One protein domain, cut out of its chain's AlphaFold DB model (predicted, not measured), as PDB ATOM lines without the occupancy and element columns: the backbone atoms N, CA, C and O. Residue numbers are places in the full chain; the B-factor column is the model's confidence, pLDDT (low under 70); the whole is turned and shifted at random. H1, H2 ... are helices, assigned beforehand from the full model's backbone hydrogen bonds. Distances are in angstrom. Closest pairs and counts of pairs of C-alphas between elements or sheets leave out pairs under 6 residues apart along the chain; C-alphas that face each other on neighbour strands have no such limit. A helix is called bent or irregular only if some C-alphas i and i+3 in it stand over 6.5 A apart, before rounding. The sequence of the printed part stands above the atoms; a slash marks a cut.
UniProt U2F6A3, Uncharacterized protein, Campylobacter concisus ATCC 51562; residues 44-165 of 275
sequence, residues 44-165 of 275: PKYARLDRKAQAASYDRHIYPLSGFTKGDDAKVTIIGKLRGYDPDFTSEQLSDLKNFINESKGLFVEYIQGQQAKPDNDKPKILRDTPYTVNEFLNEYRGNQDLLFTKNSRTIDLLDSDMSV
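This is residues 44 to 165 of the 275 residues of an uncharacterized protein of Campylobacter concisus ATCC 51562 (UniProt U2F6A3). Picture a body of short helices and much loop, with the small helices H2 and H6 near its middle, the longest helix H3 along one side and H1 across the body from H3. From this body H4 and the long loop after it reach out as an arm that folds back on its way to H5, and the tip of the arm, residues 117 to 122, sticks out free. The printed part has 122 residues with six named helices, in the order H1, H2, H3, H4, H5, H6, and no named strand; the class is all helix, but the helices hold 52 residues, under half. By its radius of gyration of the C-alphas, 15.7 A, the whole is compact, and its C-alphas span 49 by 35 by 22 A, with the arm making much of the longest span.

Start at Pro 44 and go on to C-alpha 51 at (20.626, 42.323, -13.123), where H1 begins; it holds residues 51 to 62 and measures 14.5 A from first to last C-alpha. H1 is irregular: its C-alphas 57 and 60 are 7.1 A apart. After residues 63 to 77 look for H2, residues 78 to 82, 6.3 A long. Next find C-alpha 91 at (13.364, 24.767, -9.953); from there H3, residues 91 to 104, runs 20.0 A to C-alpha 104 at (16.579, 25.666, 9.737). H4 holds residues 109 to 116 and is 10.7 A long. Further on come H5, residues 134 to 140, 10.0 A long, and H6, residues 154 to 159, 8.5 A long, which ends with C-alpha 159 at (25.699, 32.268, 1.213).

Going along from the first residue, you meet H1 first, and it touches no helix; H1 and H2 are apart, and so are H1 and H3. H2 touches H3, which takes part with residues 94 to 98 alone; the closest C-alphas, those of Leu 82 and Leu 94, are 6.4 A apart. H2 and H6 only just touch, with 3 pairs of C-alphas within 8 A, the closest being those of Ile 78 and Leu 159 at 5.0 A. H2 and H5 are close but not clearly touching, and their closest C-alphas, those of Leu 82 and Val 134, are 7.9 A apart. Now look at residues 98 to 102 of H3, which alone touch H5: the two helices only just touch, with 3 pairs of C-alphas within 8 A, the closest being those of Lys 98 and Val 134 at 6.1 A. The lines of H3 and H5 stand about perpendicular, at 88 degrees. H4 touches no helix; H4 and H6 are only just apart, at 8.2 A. In H2, H3, H4, H5 and H6 every O i to N i+4 pair is within hydrogen-bond range, while in H1 it is 4 of 8.

The two C-alphas farthest apart, those of Asp 88 and Asn 121, are 50.8 A apart, and the first and last printed C-alphas, those of Pro 44 and Val 165, are 35.5 A apart. The printed part has no cut. The links from H1 to H2, H4 to H5 and H5 to H6 are long, with 15, 17 and 13 residues; the link from H2 to H3 is short, with 8, and the link from H3 to H4 is tight, with 4. Read the B-factor column for the model's confidence: the mean pLDDT of the printed part is 84.4, and 24 residues are under 70, namely residues 114 to 127 and residues 142 to 151.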
ATOM      1  N   PRO A  44      27.349  53.780 -18.605       87.06
ATOM      2  CA  PRO A  44      26.470  53.470 -19.728       87.06
ATOM      3  C   PRO A  44      26.466  51.987 -20.119       87.06
ATOM      4  O   PRO A  44      25.472  51.509 -20.661       87.06
ATOM      5  N   LYS A  45      27.572  51.256 -19.925       89.62
ATOM      6  CA  LYS A  45      27.631  49.811 -20.191       89.62
ATOM      7  C   LYS A  45      26.857  49.054 -19.113       89.62
ATOM      8  O   LYS A  45      25.966  48.288 -19.456       89.62
ATOM      9  N   TYR A  46      27.125  49.350 -17.845       90.12
ATOM     10  CA  TYR A  46      26.448  48.787 -16.679       90.12
ATOM     11  C   TYR A  46      24.923  48.977 -16.737       90.12
ATOM     12  O   TYR A  46      24.166  48.020 -16.590       90.12
ATOM     13  N   ALA A  47      24.462  50.193 -17.043       88.44
ATOM     14  CA  ALA A  47      23.038  50.530 -17.094       88.44
ATOM     15  C   ALA A  47      22.251  49.785 -18.191       88.44
ATOM     16  O   ALA A  47      21.024  49.749 -18.139       88.44
ATOM     17  N   ARG A  48      22.934  49.203 -19.186       92.12
ATOM     18  CA  ARG A  48      22.314  48.396 -20.254       92.12
ATOM     19  C   ARG A  48      22.253  46.904 -19.933       92.12
ATOM     20  O   ARG A  48      21.567  46.174 -20.641       92.12
ATOM     21  N   LEU A  49      22.998  46.447 -18.930       93.75
ATOM     22  CA  LEU A  49      23.019  45.048 -18.523       93.75
ATOM     23  C   LEU A  49      21.764  44.710 -17.719       93.75
ATOM     24  O   LEU A  49      21.256  45.539 -16.961       93.75
ATOM     25  N   ASP A  50      21.286  43.474 -17.852       93.56
ATOM     26  CA  ASP A  50      20.322  42.937 -16.898       93.56
ATOM     27  C   ASP A  50      20.974  42.732 -15.519       93.56
ATOM     28  O   ASP A  50      22.194  42.798 -15.358       93.56
ATOM     29  N   ARG A  51      20.155  42.449 -14.506       90.00
ATOM     30  CA  ARG A  51      20.626  42.323 -13.123       90.00
ATOM     31  C   ARG A  51      21.650  41.200 -12.919       90.00
ATOM     32  O   ARG A  51      22.562  41.362 -12.117       90.00
ATOM     33  N   LYS A  52      21.508  40.067 -13.613       94.38
ATOM     34  CA  LYS A  52      22.460  38.950 -13.506       94.38
ATOM     35  C   LYS A  52      23.802  39.356 -14.114       94.38
ATOM     36  O   LYS A  52      24.847  39.077 -13.534       94.38
ATOM     37  N   ALA A  53      23.776  40.036 -15.255       94.81
ATOM     38  CA  ALA A  53      24.970  40.532 -15.918       94.81
ATOM     39  C   ALA A  53      25.643  41.674 -15.136       94.81
ATOM     40  O   ALA A  53      26.870  41.693 -15.057       94.81
ATOM     41  N   GLN A  54      24.881  42.575 -14.505       93.31
ATOM     42  CA  GLN A  54      25.407  43.570 -13.556       93.31
ATOM     43  C   GLN A  54      26.145  42.884 -12.402       93.31
ATOM     44  O   GLN A  54      27.320  43.176 -12.163       93.31
ATOM     45  N   ALA A  55      25.508  41.881 -11.791       93.75
ATOM     46  CA  ALA A  55      26.093  41.123 -10.695       93.75
ATOM     47  C   ALA A  55      27.399  40.414 -11.086       93.75
ATOM     48  O   ALA A  55      28.406  40.526 -10.387       93.75
ATOM     49  N   ALA A  56      27.403  39.733 -12.234       94.69
ATOM     50  CA  ALA A  56      28.552  38.975 -12.717       94.69
ATOM     51  C   ALA A  56      29.724  39.855 -13.177       94.69
ATOM     52  O   ALA A  56      30.876  39.439 -13.086       94.69
ATOM     53  N   SER A  57      29.455  41.044 -13.718       92.56
ATOM     54  CA  SER A  57      30.488  41.877 -14.350       92.56
ATOM     55  C   SER A  57      31.012  43.006 -13.471       92.56
ATOM     56  O   SER A  57      32.096  43.514 -13.749       92.56
ATOM     57  N   TYR A  58      30.263  43.411 -12.443       92.25
ATOM     58  CA  TYR A  58      30.621  44.562 -11.624       92.25
ATOM     59  C   TYR A  58      30.289  44.378 -10.142       92.25
ATOM     60  O   TYR A  58      31.203  44.442  -9.318       92.25
ATOM     61  N   ASP A  59      29.027  44.096  -9.785       91.50
ATOM     62  CA  ASP A  59      28.600  44.163  -8.373       91.50
ATOM     63  C   ASP A  59      29.380  43.197  -7.482       91.50
ATOM     64  O   ASP A  59      29.650  43.530  -6.331       91.50
ATOM     65  N   ARG A  60      29.818  42.045  -8.014       92.00
ATOM     66  CA  ARG A  60      30.654  41.080  -7.283       92.00
ATOM     67  C   ARG A  60      31.922  41.682  -6.689       92.00
ATOM     68  O   ARG A  60      32.385  41.232  -5.648       92.00
ATOM     69  N   HIS A  61      32.488  42.705  -7.318       90.19
ATOM     70  CA  HIS A  61      33.709  43.338  -6.829       90.19
ATOM     71  C   HIS A  61      33.443  44.305  -5.675       90.19
ATOM     72  O   HIS A  61      34.322  44.527  -4.843       90.19
ATOM     73  N   ILE A  62      32.228  44.846  -5.598       86.56
ATOM     74  CA  ILE A  62      31.861  45.888  -4.641       86.56
ATOM     75  C   ILE A  62      31.111  45.281  -3.456       86.56
ATOM     76  O   ILE A  62      31.519  45.436  -2.307       86.56
ATOM     77  N   TYR A  63      30.057  44.519  -3.733       86.38
ATOM     78  CA  TYR A  63      29.086  44.088  -2.740       86.38
ATOM     79  C   TYR A  63      29.227  42.591  -2.430       86.38
ATOM     80  O   TYR A  63      29.442  41.785  -3.341       86.38
ATOM     81  N   PRO A  64      29.116  42.183  -1.151       86.38
ATOM     82  CA  PRO A  64      28.903  40.777  -0.828       86.38
ATOM     83  C   PRO A  64      27.547  40.328  -1.376       86.38
ATOM     84  O   PRO A  64      26.670  41.148  -1.654       86.38
ATOM     85  N   LEU A  65      27.346  39.019  -1.492       90.44
ATOM     86  CA  LEU A  65      26.057  38.435  -1.861       90.44
ATOM     87  C   LEU A  65      25.473  38.947  -3.193       90.44
ATOM     88  O   LEU A  65      24.250  38.930  -3.422       90.44
ATOM     89  N   SER A  66      26.360  39.378  -4.089       91.94
ATOM     90  CA  SER A  66      26.028  39.740  -5.468       91.94
ATOM     91  C   SER A  66      25.434  38.545  -6.225       91.94
ATOM     92  O   SER A  66      24.625  38.723  -7.130       91.94
ATOM     93  N   GLY A  67      25.789  37.321  -5.818       94.56
ATOM     94  CA  GLY A  67      25.474  36.077  -6.518       94.56
ATOM     95  C   GLY A  67      26.654  35.482  -7.283       94.56
ATOM     96  O   GLY A  67      26.499  34.413  -7.874       94.56
ATOM     97  N   PHE A  68      27.815  36.146  -7.257       95.69
ATOM     98  CA  PHE A  68      29.039  35.692  -7.908       95.69
ATOM     99  C   PHE A  68      30.279  35.911  -7.033       95.69
ATOM    100  O   PHE A  68      30.354  36.875  -6.273       95.69
ATOM    101  N   THR A  69      31.276  35.039  -7.184       94.88
ATOM    102  CA  THR A  69      32.564  35.139  -6.481       94.88
ATOM    103  C   THR A  69      33.388  36.351  -6.913       94.88
ATOM    104  O   THR A  69      33.396  36.731  -8.083       94.88
ATOM    105  N   LYS A  70      34.171  36.923  -5.987       88.62
ATOM    106  CA  LYS A  70      35.012  38.111  -6.251       88.62
ATOM    107  C   LYS A  70      36.288  37.839  -7.064       88.62
ATOM    108  O   LYS A  70      36.886  38.795  -7.548       88.62
ATOM    109  N   GLY A  71      36.706  36.573  -7.184       81.81
ATOM    110  CA  GLY A  71      37.939  36.157  -7.873       81.81
ATOM    111  C   GLY A  71      37.896  36.342  -9.392       81.81
ATOM    112  O   GLY A  71      36.921  36.876  -9.916       81.81
ATOM    113  N   ASP A  72      38.942  35.890 -10.090       80.19
ATOM    114  CA  ASP A  72      39.104  36.067 -11.545       80.19
ATOM    115  C   ASP A  72      37.894  35.541 -12.334       80.19
ATOM    116  O   ASP A  72      37.355  36.234 -13.204       80.19
ATOM    117  N   ASP A  73      37.382  34.379 -11.923       88.38
ATOM    118  CA  ASP A  73      36.188  33.763 -12.491       88.38
ATOM    119  C   ASP A  73      34.925  34.126 -11.695       88.38
ATOM    120  O   ASP A  73      34.855  33.964 -10.473       88.38
ATOM    121  N   ALA A  74      33.883  34.565 -12.406       93.81
ATOM    122  CA  ALA A  74      32.555  34.823 -11.849       93.81
ATOM    123  C   ALA A  74      31.769  33.512 -11.676       93.81
ATOM    124  O   ALA A  74      30.881  33.195 -12.470       93.81
ATOM    125  N   LYS A  75      32.088  32.732 -10.643       96.19
ATOM    126  CA  LYS A  75      31.349  31.507 -10.318       96.19
ATOM    127  C   LYS A  75      30.071  31.841  -9.562       96.19
ATOM    128  O   LYS A  75      30.071  32.734  -8.718       96.19
ATOM    129  N   VAL A  76      28.988  31.118  -9.854       97.12
ATOM    130  CA  VAL A  76      27.695  31.331  -9.194       97.12
ATOM    131  C   VAL A  76      27.734  30.791  -7.766       97.12
ATOM    132  O   VAL A  76      27.894  29.585  -7.560       97.12
ATOM    133  N   THR A  77      27.514  31.672  -6.797       97.19
ATOM    134  CA  THR A  77      27.507  31.345  -5.364       97.19
ATOM    135  C   THR A  77      26.176  30.731  -4.922       97.19
ATOM    136  O   THR A  77      25.222  30.657  -5.705       97.19
ATOM    137  N   ILE A  78      26.063  30.309  -3.658       97.88
ATOM    138  CA  ILE A  78      24.797  29.802  -3.100       97.88
ATOM    139  C   ILE A  78      23.677  30.844  -3.209       97.88
ATOM    140  O   ILE A  78      22.581  30.530  -3.676       97.88
ATOM    141  N   ILE A  79      23.941  32.109  -2.871       95.75
ATOM    142  CA  ILE A  79      22.948  33.175  -3.038       95.75
ATOM    143  C   ILE A  79      22.640  33.442  -4.516       95.75
ATOM    144  O   ILE A  79      21.500  33.752  -4.856       95.75
ATOM    145  N   GLY A  80      23.614  33.255  -5.411       96.38
ATOM    146  CA  GLY A  80      23.399  33.308  -6.856       96.38
ATOM    147  C   GLY A  80      22.428  32.227  -7.335       96.38
ATOM    148  O   GLY A  80      21.487  32.527  -8.071       96.38
ATOM    149  N   LYS A  81      22.578  30.990  -6.845       97.69
ATOM    150  CA  LYS A  81      21.625  29.890  -7.084       97.69
ATOM    151  C   LYS A  81      20.239  30.230  -6.541       97.69
ATOM    152  O   LYS A  81      19.259  30.111  -7.268       97.69
ATOM    153  N   LEU A  82      20.150  30.764  -5.319       96.94
ATOM    154  CA  LEU A  82      18.886  31.205  -4.711       96.94
ATOM    155  C   LEU A  82      18.172  32.317  -5.503       96.94
ATOM    156  O   LEU A  82      16.941  32.399  -5.477       96.94
ATOM    157  N   ARG A  83      18.934  33.152  -6.221       93.94
ATOM    158  CA  ARG A  83      18.431  34.181  -7.148       93.94
ATOM    159  C   ARG A  83      18.076  33.647  -8.540       93.94
ATOM    160  O   ARG A  83      17.515  34.401  -9.331       93.94
ATOM    161  N   GLY A  84      18.393  32.388  -8.847       94.69
ATOM    162  CA  GLY A  84      18.196  31.796 -10.171       94.69
ATOM    163  C   GLY A  84      19.250  32.220 -11.199       94.69
ATOM    164  O   GLY A  84      18.964  32.288 -12.390       94.69
ATOM    165  N   TYR A  85      20.465  32.564 -10.762       95.44
ATOM    166  CA  TYR A  85      21.553  32.925 -11.680       95.44
ATOM    167  C   TYR A  85      22.245  31.715 -12.296       95.44
ATOM    168  O   TYR A  85      22.879  31.860 -13.340       95.44
ATOM    169  N   ASP A  86      22.101  30.543 -11.692       95.94
ATOM    170  CA  ASP A  86      22.636  29.292 -12.210       95.94
ATOM    171  C   ASP A  86      21.634  28.661 -13.196       95.94
ATOM    172  O   ASP A  86      20.560  28.243 -12.762       95.94
ATOM    173  N   PRO A  87      21.920  28.641 -14.513       92.50
ATOM    174  CA  PRO A  87      20.998  28.084 -15.504       92.50
ATOM    175  C   PRO A  87      20.867  26.559 -15.405       92.50
ATOM    176  O   PRO A  87      19.854  26.020 -15.846       92.50
ATOM    177  N   ASP A  88      21.859  25.882 -14.822       94.31
ATOM    178  CA  ASP A  88      21.873  24.425 -14.669       94.31
ATOM    179  C   ASP A  88      21.171  23.979 -13.374       94.31
ATOM    180  O   ASP A  88      21.012  22.785 -13.119       94.31
ATOM    181  N   PHE A  89      20.730  24.935 -12.549       94.94
ATOM    182  CA  PHE A  89      20.071  24.680 -11.276       94.94
ATOM    183  C   PHE A  89      18.553  24.653 -11.443       94.94
ATOM    184  O   PHE A  89      17.918  25.661 -11.762       94.94
ATOM    185  N   THR A  90      17.952  23.482 -11.237       94.56
ATOM    186  CA  THR A  90      16.530  23.277 -11.524       94.56
ATOM    187  C   THR A  90      15.629  23.957 -10.493       94.56
ATOM    188  O   THR A  90      16.011  24.195  -9.344       94.56
ATOM    189  N   SER A  91      14.376  24.223 -10.871       92.25
ATOM    190  CA  SER A  91      13.364  24.767  -9.953       92.25
ATOM    191  C   SER A  91      13.121  23.872  -8.732       92.25
ATOM    192  O   SER A  91      12.825  24.378  -7.651       92.25
ATOM    193  N   GLU A  92      13.257  22.554  -8.893       91.25
ATOM    194  CA  GLU A  92      13.131  21.584  -7.803       91.25
ATOM    195  C   GLU A  92      14.299  21.704  -6.822       91.25
ATOM    196  O   GLU A  92      14.070  21.875  -5.626       91.25
ATOM    197  N   GLN A  93      15.540  21.728  -7.325       93.31
ATOM    198  CA  GLN A  93      16.735  21.940  -6.501       93.31
ATOM    199  C   GLN A  93      16.695  23.294  -5.780       93.31
ATOM    200  O   GLN A  93      17.083  23.403  -4.618       93.31
ATOM    201  N   LEU A  94      16.179  24.330  -6.447       95.12
ATOM    202  CA  LEU A  94      15.964  25.645  -5.853       95.12
ATOM    203  C   LEU A  94      14.931  25.618  -4.727       95.12
ATOM    204  O   LEU A  94      15.154  26.233  -3.685       95.12
ATOM    205  N   SER A  95      13.810  24.928  -4.929       93.12
ATOM    206  CA  SER A  95      12.767  24.778  -3.912       93.12
ATOM    207  C   SER A  95      13.287  24.021  -2.690       93.12
ATOM    208  O   SER A  95      13.153  24.499  -1.566       93.12
ATOM    209  N   ASP A  96      13.965  22.896  -2.912       93.12
ATOM    210  CA  ASP A  96      14.588  22.083  -1.867       93.12
ATOM    211  C   ASP A  96      15.627  22.881  -1.057       93.12
ATOM    212  O   ASP A  96      15.566  22.919   0.174       93.12
ATOM    213  N   LEU A  97      16.522  23.615  -1.729       95.75
ATOM    214  CA  LEU A  97      17.493  24.482  -1.057       95.75
ATOM    215  C   LEU A  97      16.810  25.583  -0.228       95.75
ATOM    216  O   LEU A  97      17.209  25.839   0.911       95.75
ATOM    217  N   LYS A  98      15.765  26.224  -0.769       96.06
ATOM    218  CA  LYS A  98      14.992  27.240  -0.039       96.06
ATOM    219  C   LYS A  98      14.321  26.659   1.199       96.06
ATOM    220  O   LYS A  98      14.398  27.268   2.264       96.06
ATOM    221  N   ASN A  99      13.678  25.505   1.061       94.00
ATOM    222  CA  ASN A  99      12.977  24.843   2.154       94.00
ATOM    223  C   ASN A  99      13.950  24.446   3.260       94.00
ATOM    224  O   ASN A  99      13.719  24.812   4.406       94.00
ATOM    225  N   PHE A 100      15.087  23.839   2.916       94.44
ATOM    226  CA  PHE A 100      16.114  23.475   3.890       94.44
ATOM    227  C   PHE A 100      16.599  24.678   4.719       94.44
ATOM    228  O   PHE A 100      16.659  24.622   5.950       94.44
ATOM    229  N   ILE A 101      16.892  25.805   4.060       95.56
ATOM    230  CA  ILE A 101      17.299  27.038   4.748       95.56
ATOM    231  C   ILE A 101      16.153  27.584   5.615       95.56
ATOM    232  O   ILE A 101      16.380  27.950   6.770       95.56
ATOM    233  N   ASN A 102      14.921  27.618   5.103       94.56
ATOM    234  CA  ASN A 102      13.762  28.130   5.839       94.56
ATOM    235  C   ASN A 102      13.443  27.291   7.083       94.56
ATOM    236  O   ASN A 102      13.222  27.846   8.157       94.56
ATOM    237  N   GLU A 103      13.454  25.965   6.959       92.81
ATOM    238  CA  GLU A 103      13.214  25.021   8.056       92.81
ATOM    239  C   GLU A 103      14.257  25.166   9.160       92.81
ATOM    240  O   GLU A 103      13.921  25.144  10.347       92.81
ATOM    241  N   SER A 104      15.514  25.408   8.774       92.19
ATOM    242  CA  SER A 104      16.579  25.666   9.737       92.19
ATOM    243  C   SER A 104      16.325  26.903  10.588       92.19
ATOM    244  O   SER A 104      16.860  26.989  11.689       92.19
ATOM    245  N   LYS A 105      15.540  27.869  10.084       91.31
ATOM    246  CA  LYS A 105      15.365  29.219  10.644       91.31
ATOM    247  C   LYS A 105      16.705  29.873  11.030       91.31
ATOM    248  O   LYS A 105      16.779  30.602  12.014       91.31
ATOM    249  N   GLY A 106      17.774  29.562  10.292       88.88
ATOM    250  CA  GLY A 106      19.140  30.005  10.586       88.88
ATOM    251  C   GLY A 106      19.527  31.337   9.943       88.88
ATOM    252  O   GLY A 106      20.556  31.903  10.296       88.88
ATOM    253  N   LEU A 107      18.728  31.863   9.007       89.81
ATOM    254  CA  LEU A 107      19.044  33.124   8.333       89.81
ATOM    255  C   LEU A 107      19.038  34.292   9.326       89.81
ATOM    256  O   LEU A 107      17.983  34.659   9.849       89.81
ATOM    257  N   PHE A 108      20.214  34.902   9.510       81.06
ATOM    258  CA  PHE A 108      20.423  36.081  10.357       81.06
ATOM    259  C   PHE A 108      20.071  35.881  11.838       81.06
ATOM    260  O   PHE A 108      19.828  36.848  12.567       81.06
ATOM    261  N   VAL A 109      20.064  34.632  12.309       84.12
ATOM    262  CA  VAL A 109      19.838  34.332  13.727       84.12
ATOM    263  C   VAL A 109      20.890  35.000  14.619       84.12
ATOM    264  O   VAL A 109      20.530  35.540  15.666       84.12
ATOM    265  N   GLU A 110      22.148  35.067  14.175       78.88
ATOM    266  CA  GLU A 110      23.256  35.662  14.926       78.88
ATOM    267  C   GLU A 110      23.036  37.166  15.158       78.88
ATOM    268  O   GLU A 110      23.356  37.714  16.215       78.88
ATOM    269  N   TYR A 111      22.408  37.841  14.192       76.38
ATOM    270  CA  TYR A 111      22.061  39.254  14.303       76.38
ATOM    271  C   TYR A 111      20.881  39.473  15.250       76.38
ATOM    272  O   TYR A 111      20.928  40.371  16.092       76.38
ATOM    273  N   ILE A 112      19.838  38.643  15.149       74.75
ATOM    274  CA  ILE A 112      18.662  38.727  16.028       74.75
ATOM    275  C   ILE A 112      19.086  38.528  17.488       74.75
ATOM    276  O   ILE A 112      18.732  39.337  18.346       74.75
ATOM    277  N   GLN A 113      19.900  37.509  17.768       70.50
ATOM    278  CA  GLN A 113      20.422  37.246  19.111       70.50
ATOM    279  C   GLN A 113      21.361  38.357  19.600       70.50
ATOM    280  O   GLN A 113      21.237  38.814  20.737       70.50
ATOM    281  N   GLY A 114      22.246  38.866  18.735       69.88
ATOM    282  CA  GLY A 114      23.132  39.983  19.072       69.88
ATOM    283  C   GLY A 114      22.385  41.268  19.455       69.88
ATOM    284  O   GLY A 114      22.838  42.006  20.332       69.88
ATOM    285  N   GLN A 115      21.218  41.528  18.853       64.00
ATOM    286  CA  GLN A 115      20.356  42.655  19.231       64.00
ATOM    287  C   GLN A 115      19.625  42.423  20.561       64.00
ATOM    288  O   GLN A 115      19.372  43.383  21.289       64.00
ATOM    289  N   GLN A 116      19.316  41.170  20.907       59.59
ATOM    290  CA  GLN A 116      18.692  40.809  22.186       59.59
ATOM    291  C   GLN A 116      19.662  40.912  23.376       59.59
ATOM    292  O   GLN A 116      19.226  41.179  24.492       59.59
ATOM    293  N   ALA A 117      20.968  40.739  23.153       59.00
ATOM    294  CA  ALA A 117      21.981  40.684  24.210       59.00
ATOM    295  C   ALA A 117      22.451  42.053  24.753       59.00
ATOM    296  O   ALA A 117      23.264  42.087  25.678       59.00
ATOM    297  N   LYS A 118      21.987  43.191  24.208       56.75
ATOM    298  CA  LYS A 118      22.408  44.528  24.671       56.75
ATOM    299  C   LYS A 118      21.625  44.950  25.929       56.75
ATOM    300  O   LYS A 118      20.419  45.172  25.811       56.75
ATOM    301  N   PRO A 119      22.264  45.089  27.113       52.44
ATOM    302  CA  PRO A 119      21.537  45.228  28.378       52.44
ATOM    303  C   PRO A 119      21.130  46.657  28.756       52.44
ATOM    304  O   PRO A 119      20.460  46.816  29.771       52.44
ATOM    305  N   ASP A 120      21.527  47.691  28.008       54.66
ATOM    306  CA  ASP A 120      21.383  49.074  28.478       54.66
ATOM    307  C   ASP A 120      20.260  49.850  27.779       54.66
ATOM    308  O   ASP A 120      19.977  49.646  26.599       54.66
ATOM    309  N   ASN A 121      19.605  50.722  28.547       52.12
ATOM    310  CA  ASN A 121      18.263  51.290  28.341       52.12
ATOM    311  C   ASN A 121      18.015  52.135  27.069       52.12
ATOM    312  O   ASN A 121      16.910  52.645  26.900       52.12
ATOM    313  N   ASP A 122      18.956  52.192  26.130       58.00
ATOM    314  CA  ASP A 122      18.724  52.606  24.743       58.00
ATOM    315  C   ASP A 122      18.489  51.363  23.879       58.00
ATOM    316  O   ASP A 122      19.253  51.081  22.952       58.00
ATOM    317  N   LYS A 123      17.457  50.567  24.208       52.38
ATOM    318  CA  LYS A 123      17.116  49.364  23.433       52.38
ATOM    319  C   LYS A 123      17.050  49.759  21.954       52.38
ATOM    320  O   LYS A 123      16.135  50.508  21.587       52.38
ATOM    321  N   PRO A 124      17.958  49.267  21.085       52.84
ATOM    322  CA  PRO A 124      17.725  49.360  19.658       52.84
ATOM    323  C   PRO A 124      16.342  48.755  19.446       52.84
ATOM    324  O   PRO A 124      16.081  47.662  19.958       52.84
ATOM    325  N   LYS A 125      15.424  49.474  18.782       54.88
ATOM    326  CA  LYS A 125      14.138  48.884  18.395       54.88
ATOM    327  C   LYS A 125      14.456  47.521  17.798       54.88
ATOM    328  O   LYS A 125      15.225  47.459  16.841       54.88
ATOM    329  N   ILE A 126      13.928  46.457  18.403       55.59
ATOM    330  CA  ILE A 126      14.078  45.104  17.881       55.59
ATOM    331  C   ILE A 126      13.494  45.164  16.475       55.59
ATOM    332  O   ILE A 126      12.285  45.305  16.308       55.59
ATOM    333  N   LEU A 127      14.367  45.177  15.468       63.69
ATOM    334  CA  LEU A 127      13.940  45.313  14.079       63.69
ATOM    335  C   LEU A 127      13.213  44.045  13.630       63.69
ATOM    336  O   LEU A 127      12.348  44.113  12.764       63.69
ATOM    337  N   ARG A 128      13.561  42.902  14.238       71.62
ATOM    338  CA  ARG A 128      12.980  41.599  13.945       71.62
ATOM    339  C   ARG A 128      13.223  40.619  15.098       71.62
ATOM    340  O   ARG A 128      14.312  40.598  15.666       71.62
ATOM    341  N   ASP A 129      12.216  39.822  15.429       73.69
ATOM    342  CA  ASP A 129      12.236  38.764  16.453       73.69
ATOM    343  C   ASP A 129      12.221  37.345  15.855       73.69
ATOM    344  O   ASP A 129      12.477  36.360  16.545       73.69
ATOM    345  N   THR A 130      11.953  37.241  14.556       80.19
ATOM    346  CA  THR A 130      11.861  35.992  13.804       80.19
ATOM    347  C   THR A 130      12.952  35.924  12.739       80.19
ATOM    348  O   THR A 130      13.227  36.928  12.087       80.19
ATOM    349  N   PRO A 131      13.590  34.769  12.504       84.38
ATOM    350  CA  PRO A 131      14.530  34.617  11.396       84.38
ATOM    351  C   PRO A 131      13.891  34.914  10.035       84.38
ATOM    352  O   PRO A 131      12.672  34.823   9.861       84.38
ATOM    353  N   TYR A 132      14.720  35.288   9.067       86.62
ATOM    354  CA  TYR A 132      14.268  35.518   7.698       86.62
ATOM    355  C   TYR A 132      13.904  34.209   6.999       86.62
ATOM    356  O   TYR A 132      14.595  33.203   7.148       86.62
ATOM    357  N   THR A 133      12.866  34.234   6.166       92.25
ATOM    358  CA  THR A 133      12.757  33.271   5.066       92.25
ATOM    359  C   THR A 133      13.673  33.693   3.919       92.25
ATOM    360  O   THR A 133      13.995  34.871   3.754       92.25
ATOM    361  N   VAL A 134      14.059  32.750   3.060       94.19
ATOM    362  CA  VAL A 134      14.892  33.035   1.886       94.19
ATOM    363  C   VAL A 134      14.245  34.084   0.983       94.19
ATOM    364  O   VAL A 134      14.932  34.976   0.499       94.19
ATOM    365  N   ASN A 135      12.932  34.022   0.750       93.56
ATOM    366  CA  ASN A 135      12.278  34.975  -0.149       93.56
ATOM    367  C   ASN A 135      12.229  36.389   0.447       93.56
ATOM    368  O   ASN A 135      12.488  37.348  -0.275       93.56
ATOM    369  N   GLU A 136      11.947  36.529   1.746       90.88
ATOM    370  CA  GLU A 136      12.045  37.828   2.427       90.88
ATOM    371  C   GLU A 136      13.470  38.370   2.341       90.88
ATOM    372  O   GLU A 136      13.668  39.509   1.927       90.88
ATOM    373  N   PHE A 137      14.458  37.520   2.632       88.69
ATOM    374  CA  PHE A 137      15.863  37.892   2.560       88.69
ATOM    375  C   PHE A 137      16.265  38.366   1.159       88.69
ATOM    376  O   PHE A 137      16.886  39.411   1.015       88.69
ATOM    377  N   LEU A 138      15.878  37.645   0.105       89.75
ATOM    378  CA  LEU A 138      16.184  38.023  -1.278       89.75
ATOM    379  C   LEU A 138      15.459  39.295  -1.739       89.75
ATOM    380  O   LEU A 138      15.970  39.996  -2.619       89.75
ATOM    381  N   ASN A 139      14.271  39.563  -1.190       86.94
ATOM    382  CA  ASN A 139      13.478  40.749  -1.502       86.94
ATOM    383  C   ASN A 139      14.051  42.000  -0.836       86.94
ATOM    384  O   ASN A 139      14.181  43.034  -1.497       86.94
ATOM    385  N   GLU A 140      14.402  41.894   0.444       79.81
ATOM    386  CA  GLU A 140      15.031  42.973   1.204       79.81
ATOM    387  C   GLU A 140      16.464  43.204   0.737       79.81
ATOM    388  O   GLU A 140      16.873  44.344   0.512       79.81
ATOM    389  N   TYR A 141      17.213  42.126   0.508       77.62
ATOM    390  CA  TYR A 141      18.601  42.213   0.114       77.62
ATOM    391  C   TYR A 141      18.808  42.022  -1.382       77.62
ATOM    392  O   TYR A 141      18.747  40.917  -1.933       77.62
ATOM    393  N   ARG A 142      19.140  43.123  -2.059       69.94
ATOM    394  CA  ARG A 142      19.289  43.135  -3.513       69.94
ATOM    395  C   ARG A 142      20.700  42.851  -4.044       69.94
ATOM    396  O   ARG A 142      20.813  42.703  -5.258       69.94
ATOM    397  N   GLY A 143      21.713  42.687  -3.190       66.25
ATOM    398  CA  GLY A 143      23.096  42.419  -3.631       66.25
ATOM    399  C   GLY A 143      23.852  43.651  -4.130       66.25
ATOM    400  O   GLY A 143      24.908  43.513  -4.725       66.25
ATOM    401  N   ASN A 144      23.296  44.842  -3.911       62.97
ATOM    402  CA  ASN A 144      23.837  46.124  -4.368       62.97
ATOM    403  C   ASN A 144      23.839  47.186  -3.254       62.97
ATOM    404  O   ASN A 144      23.756  48.384  -3.517       62.97
ATOM    405  N   GLN A 145      23.840  46.735  -1.997       66.25
ATOM    406  CA  GLN A 145      23.854  47.597  -0.823       66.25
ATOM    407  C   GLN A 145      24.939  47.136   0.141       66.25
ATOM    408  O   GLN A 145      25.052  45.940   0.437       66.25
ATOM    409  N   ASP A 146      25.687  48.110   0.656       59.41
ATOM    410  CA  ASP A 146      26.563  47.919   1.800       59.41
ATOM    411  C   ASP A 146      25.708  47.670   3.034       59.41
ATOM    412  O   ASP A 146      24.994  48.543   3.529       59.41
ATOM    413  N   LEU A 147      25.776  46.445   3.537       63.81
ATOM    414  CA  LEU A 147      25.127  46.090   4.781       63.81
ATOM    415  C   LEU A 147      26.113  46.316   5.922       63.81
ATOM    416  O   LEU A 147      27.047  45.550   6.128       63.81
ATOM    417  N   LEU A 148      25.886  47.359   6.717       55.47
ATOM    418  CA  LEU A 148      26.718  47.652   7.892       55.47
ATOM    419  C   LEU A 148      26.778  46.482   8.897       55.47
ATOM    420  O   LEU A 148      27.717  46.396   9.684       55.47
ATOM    421  N   PHE A 149      25.804  45.569   8.842       59.53
ATOM    422  CA  PHE A 149      25.675  44.392   9.700       59.53
ATOM    423  C   PHE A 149      26.214  43.080   9.093       59.53
ATOM    424  O   PHE A 149      26.054  42.034   9.711       59.53
ATOM    425  N   THR A 150      26.856  43.091   7.916       62.25
ATOM    426  CA  THR A 150      27.410  41.861   7.296       62.25
ATOM    427  C   THR A 150      28.867  41.584   7.610       62.25
ATOM    428  O   THR A 150      29.376  40.524   7.245       62.25
ATOM    429  N   LYS A 151      29.557  42.497   8.298       63.47
ATOM    430  CA  LYS A 151      30.944  42.257   8.700       63.47
ATOM    431  C   LYS A 151      31.003  41.061   9.651       63.47
ATOM    432  O   LYS A 151      30.376  41.087  10.705       63.47
ATOM    433  N   ASN A 152      31.791  40.052   9.280       70.75
ATOM    434  CA  ASN A 152      32.006  38.815  10.039       70.75
ATOM    435  C   ASN A 152      30.731  37.982  10.287       70.75
ATOM    436  O   ASN A 152      30.655  37.264  11.282       70.75
ATOM    437  N   SER A 153      29.722  38.075   9.411       83.81
ATOM    438  CA  SER A 153      28.538  37.212   9.500       83.81
ATOM    439  C   SER A 153      28.805  35.870   8.826       83.81
ATOM    440  O   SER A 153      29.019  35.794   7.615       83.81
ATOM    441  N   ARG A 154      28.702  34.789   9.606       89.62
ATOM    442  CA  ARG A 154      28.819  33.426   9.079       89.62
ATOM    443  C   ARG A 154      27.706  33.109   8.078       89.62
ATOM    444  O   ARG A 154      27.967  32.397   7.111       89.62
ATOM    445  N   THR A 155      26.502  33.668   8.257       90.69
ATOM    446  CA  THR A 155      25.418  33.570   7.264       90.69
ATOM    447  C   THR A 155      25.875  34.087   5.898       90.69
ATOM    448  O   THR A 155      25.648  33.430   4.882       90.69
ATOM    449  N   ILE A 156      26.541  35.242   5.867       89.56
ATOM    450  CA  ILE A 156      27.035  35.856   4.630       89.56
ATOM    451  C   ILE A 156      28.126  35.008   3.997       89.56
ATOM    452  O   ILE A 156      28.021  34.705   2.812       89.56
ATOM    453  N   ASP A 157      29.113  34.574   4.779       91.81
ATOM    454  CA  ASP A 157      30.219  33.757   4.272       91.81
ATOM    455  C   ASP A 157      29.718  32.465   3.610       91.81
ATOM    456  O   ASP A 157      30.190  32.081   2.542       91.81
ATOM    457  N   LEU A 158      28.728  31.801   4.221       95.31
ATOM    458  CA  LEU A 158      28.136  30.583   3.667       95.31
ATOM    459  C   LEU A 158      27.348  30.867   2.382       95.31
ATOM    460  O   LEU A 158      27.498  30.147   1.395       95.31
ATOM    461  N   LEU A 159      26.528  31.918   2.369       94.56
ATOM    462  CA  LEU A 159      25.699  32.268   1.213       94.56
ATOM    463  C   LEU A 159      26.513  32.827   0.030       94.56
ATOM    464  O   LEU A 159      26.098  32.654  -1.117       94.56
ATOM    465  N   ASP A 160      27.653  33.472   0.280       92.50
ATOM    466  CA  ASP A 160      28.523  34.046  -0.760       92.50
ATOM    467  C   ASP A 160      29.606  33.077  -1.263       92.50
ATOM    468  O   ASP A 160      30.422  33.435  -2.110       92.50
ATOM    469  N   SER A 161      29.616  31.838  -0.769       95.31
ATOM    470  CA  SER A 161      30.554  30.800  -1.203       95.31
ATOM    471  C   SER A 161      30.149  30.143  -2.533       95.31
ATOM    472  O   SER A 161      28.965  30.070  -2.876       95.31
ATOM    473  N   ASP A 162      31.133  29.628  -3.280       95.56
ATOM    474  CA  ASP A 162      30.954  28.813  -4.496       95.56
ATOM    475  C   ASP A 162      30.939  27.301  -4.222       95.56
ATOM    476  O   ASP A 162      31.105  26.501  -5.146       95.56
ATOM    477  N   MET A 163      30.729  26.899  -2.964       95.75
ATOM    478  CA  MET A 163      30.663  25.488  -2.586       95.75
ATOM    479  C   MET A 163      29.468  24.772  -3.230       95.75
ATOM    480  O   MET A 163      28.494  25.383  -3.682       95.75
ATOM    481  N   SER A 164      29.534  23.440  -3.264       94.56
ATOM    482  CA  SER A 164      28.410  22.632  -3.747       94.56
ATOM    483  C   SER A 164      27.196  22.748  -2.815       94.56
ATOM    484  O   SER A 164      27.335  23.053  -1.634       94.56
ATOM    485  N   VAL A 165      25.989  22.467  -3.318       93.44
ATOM    486  CA  VAL A 165      24.774  22.498  -2.480       93.44
ATOM    487  C   VAL A 165      24.835  21.474  -1.345       93.44
ATOM    488  O   VAL A 165      24.396  21.779  -0.240       93.44
TER     489      VAL A 165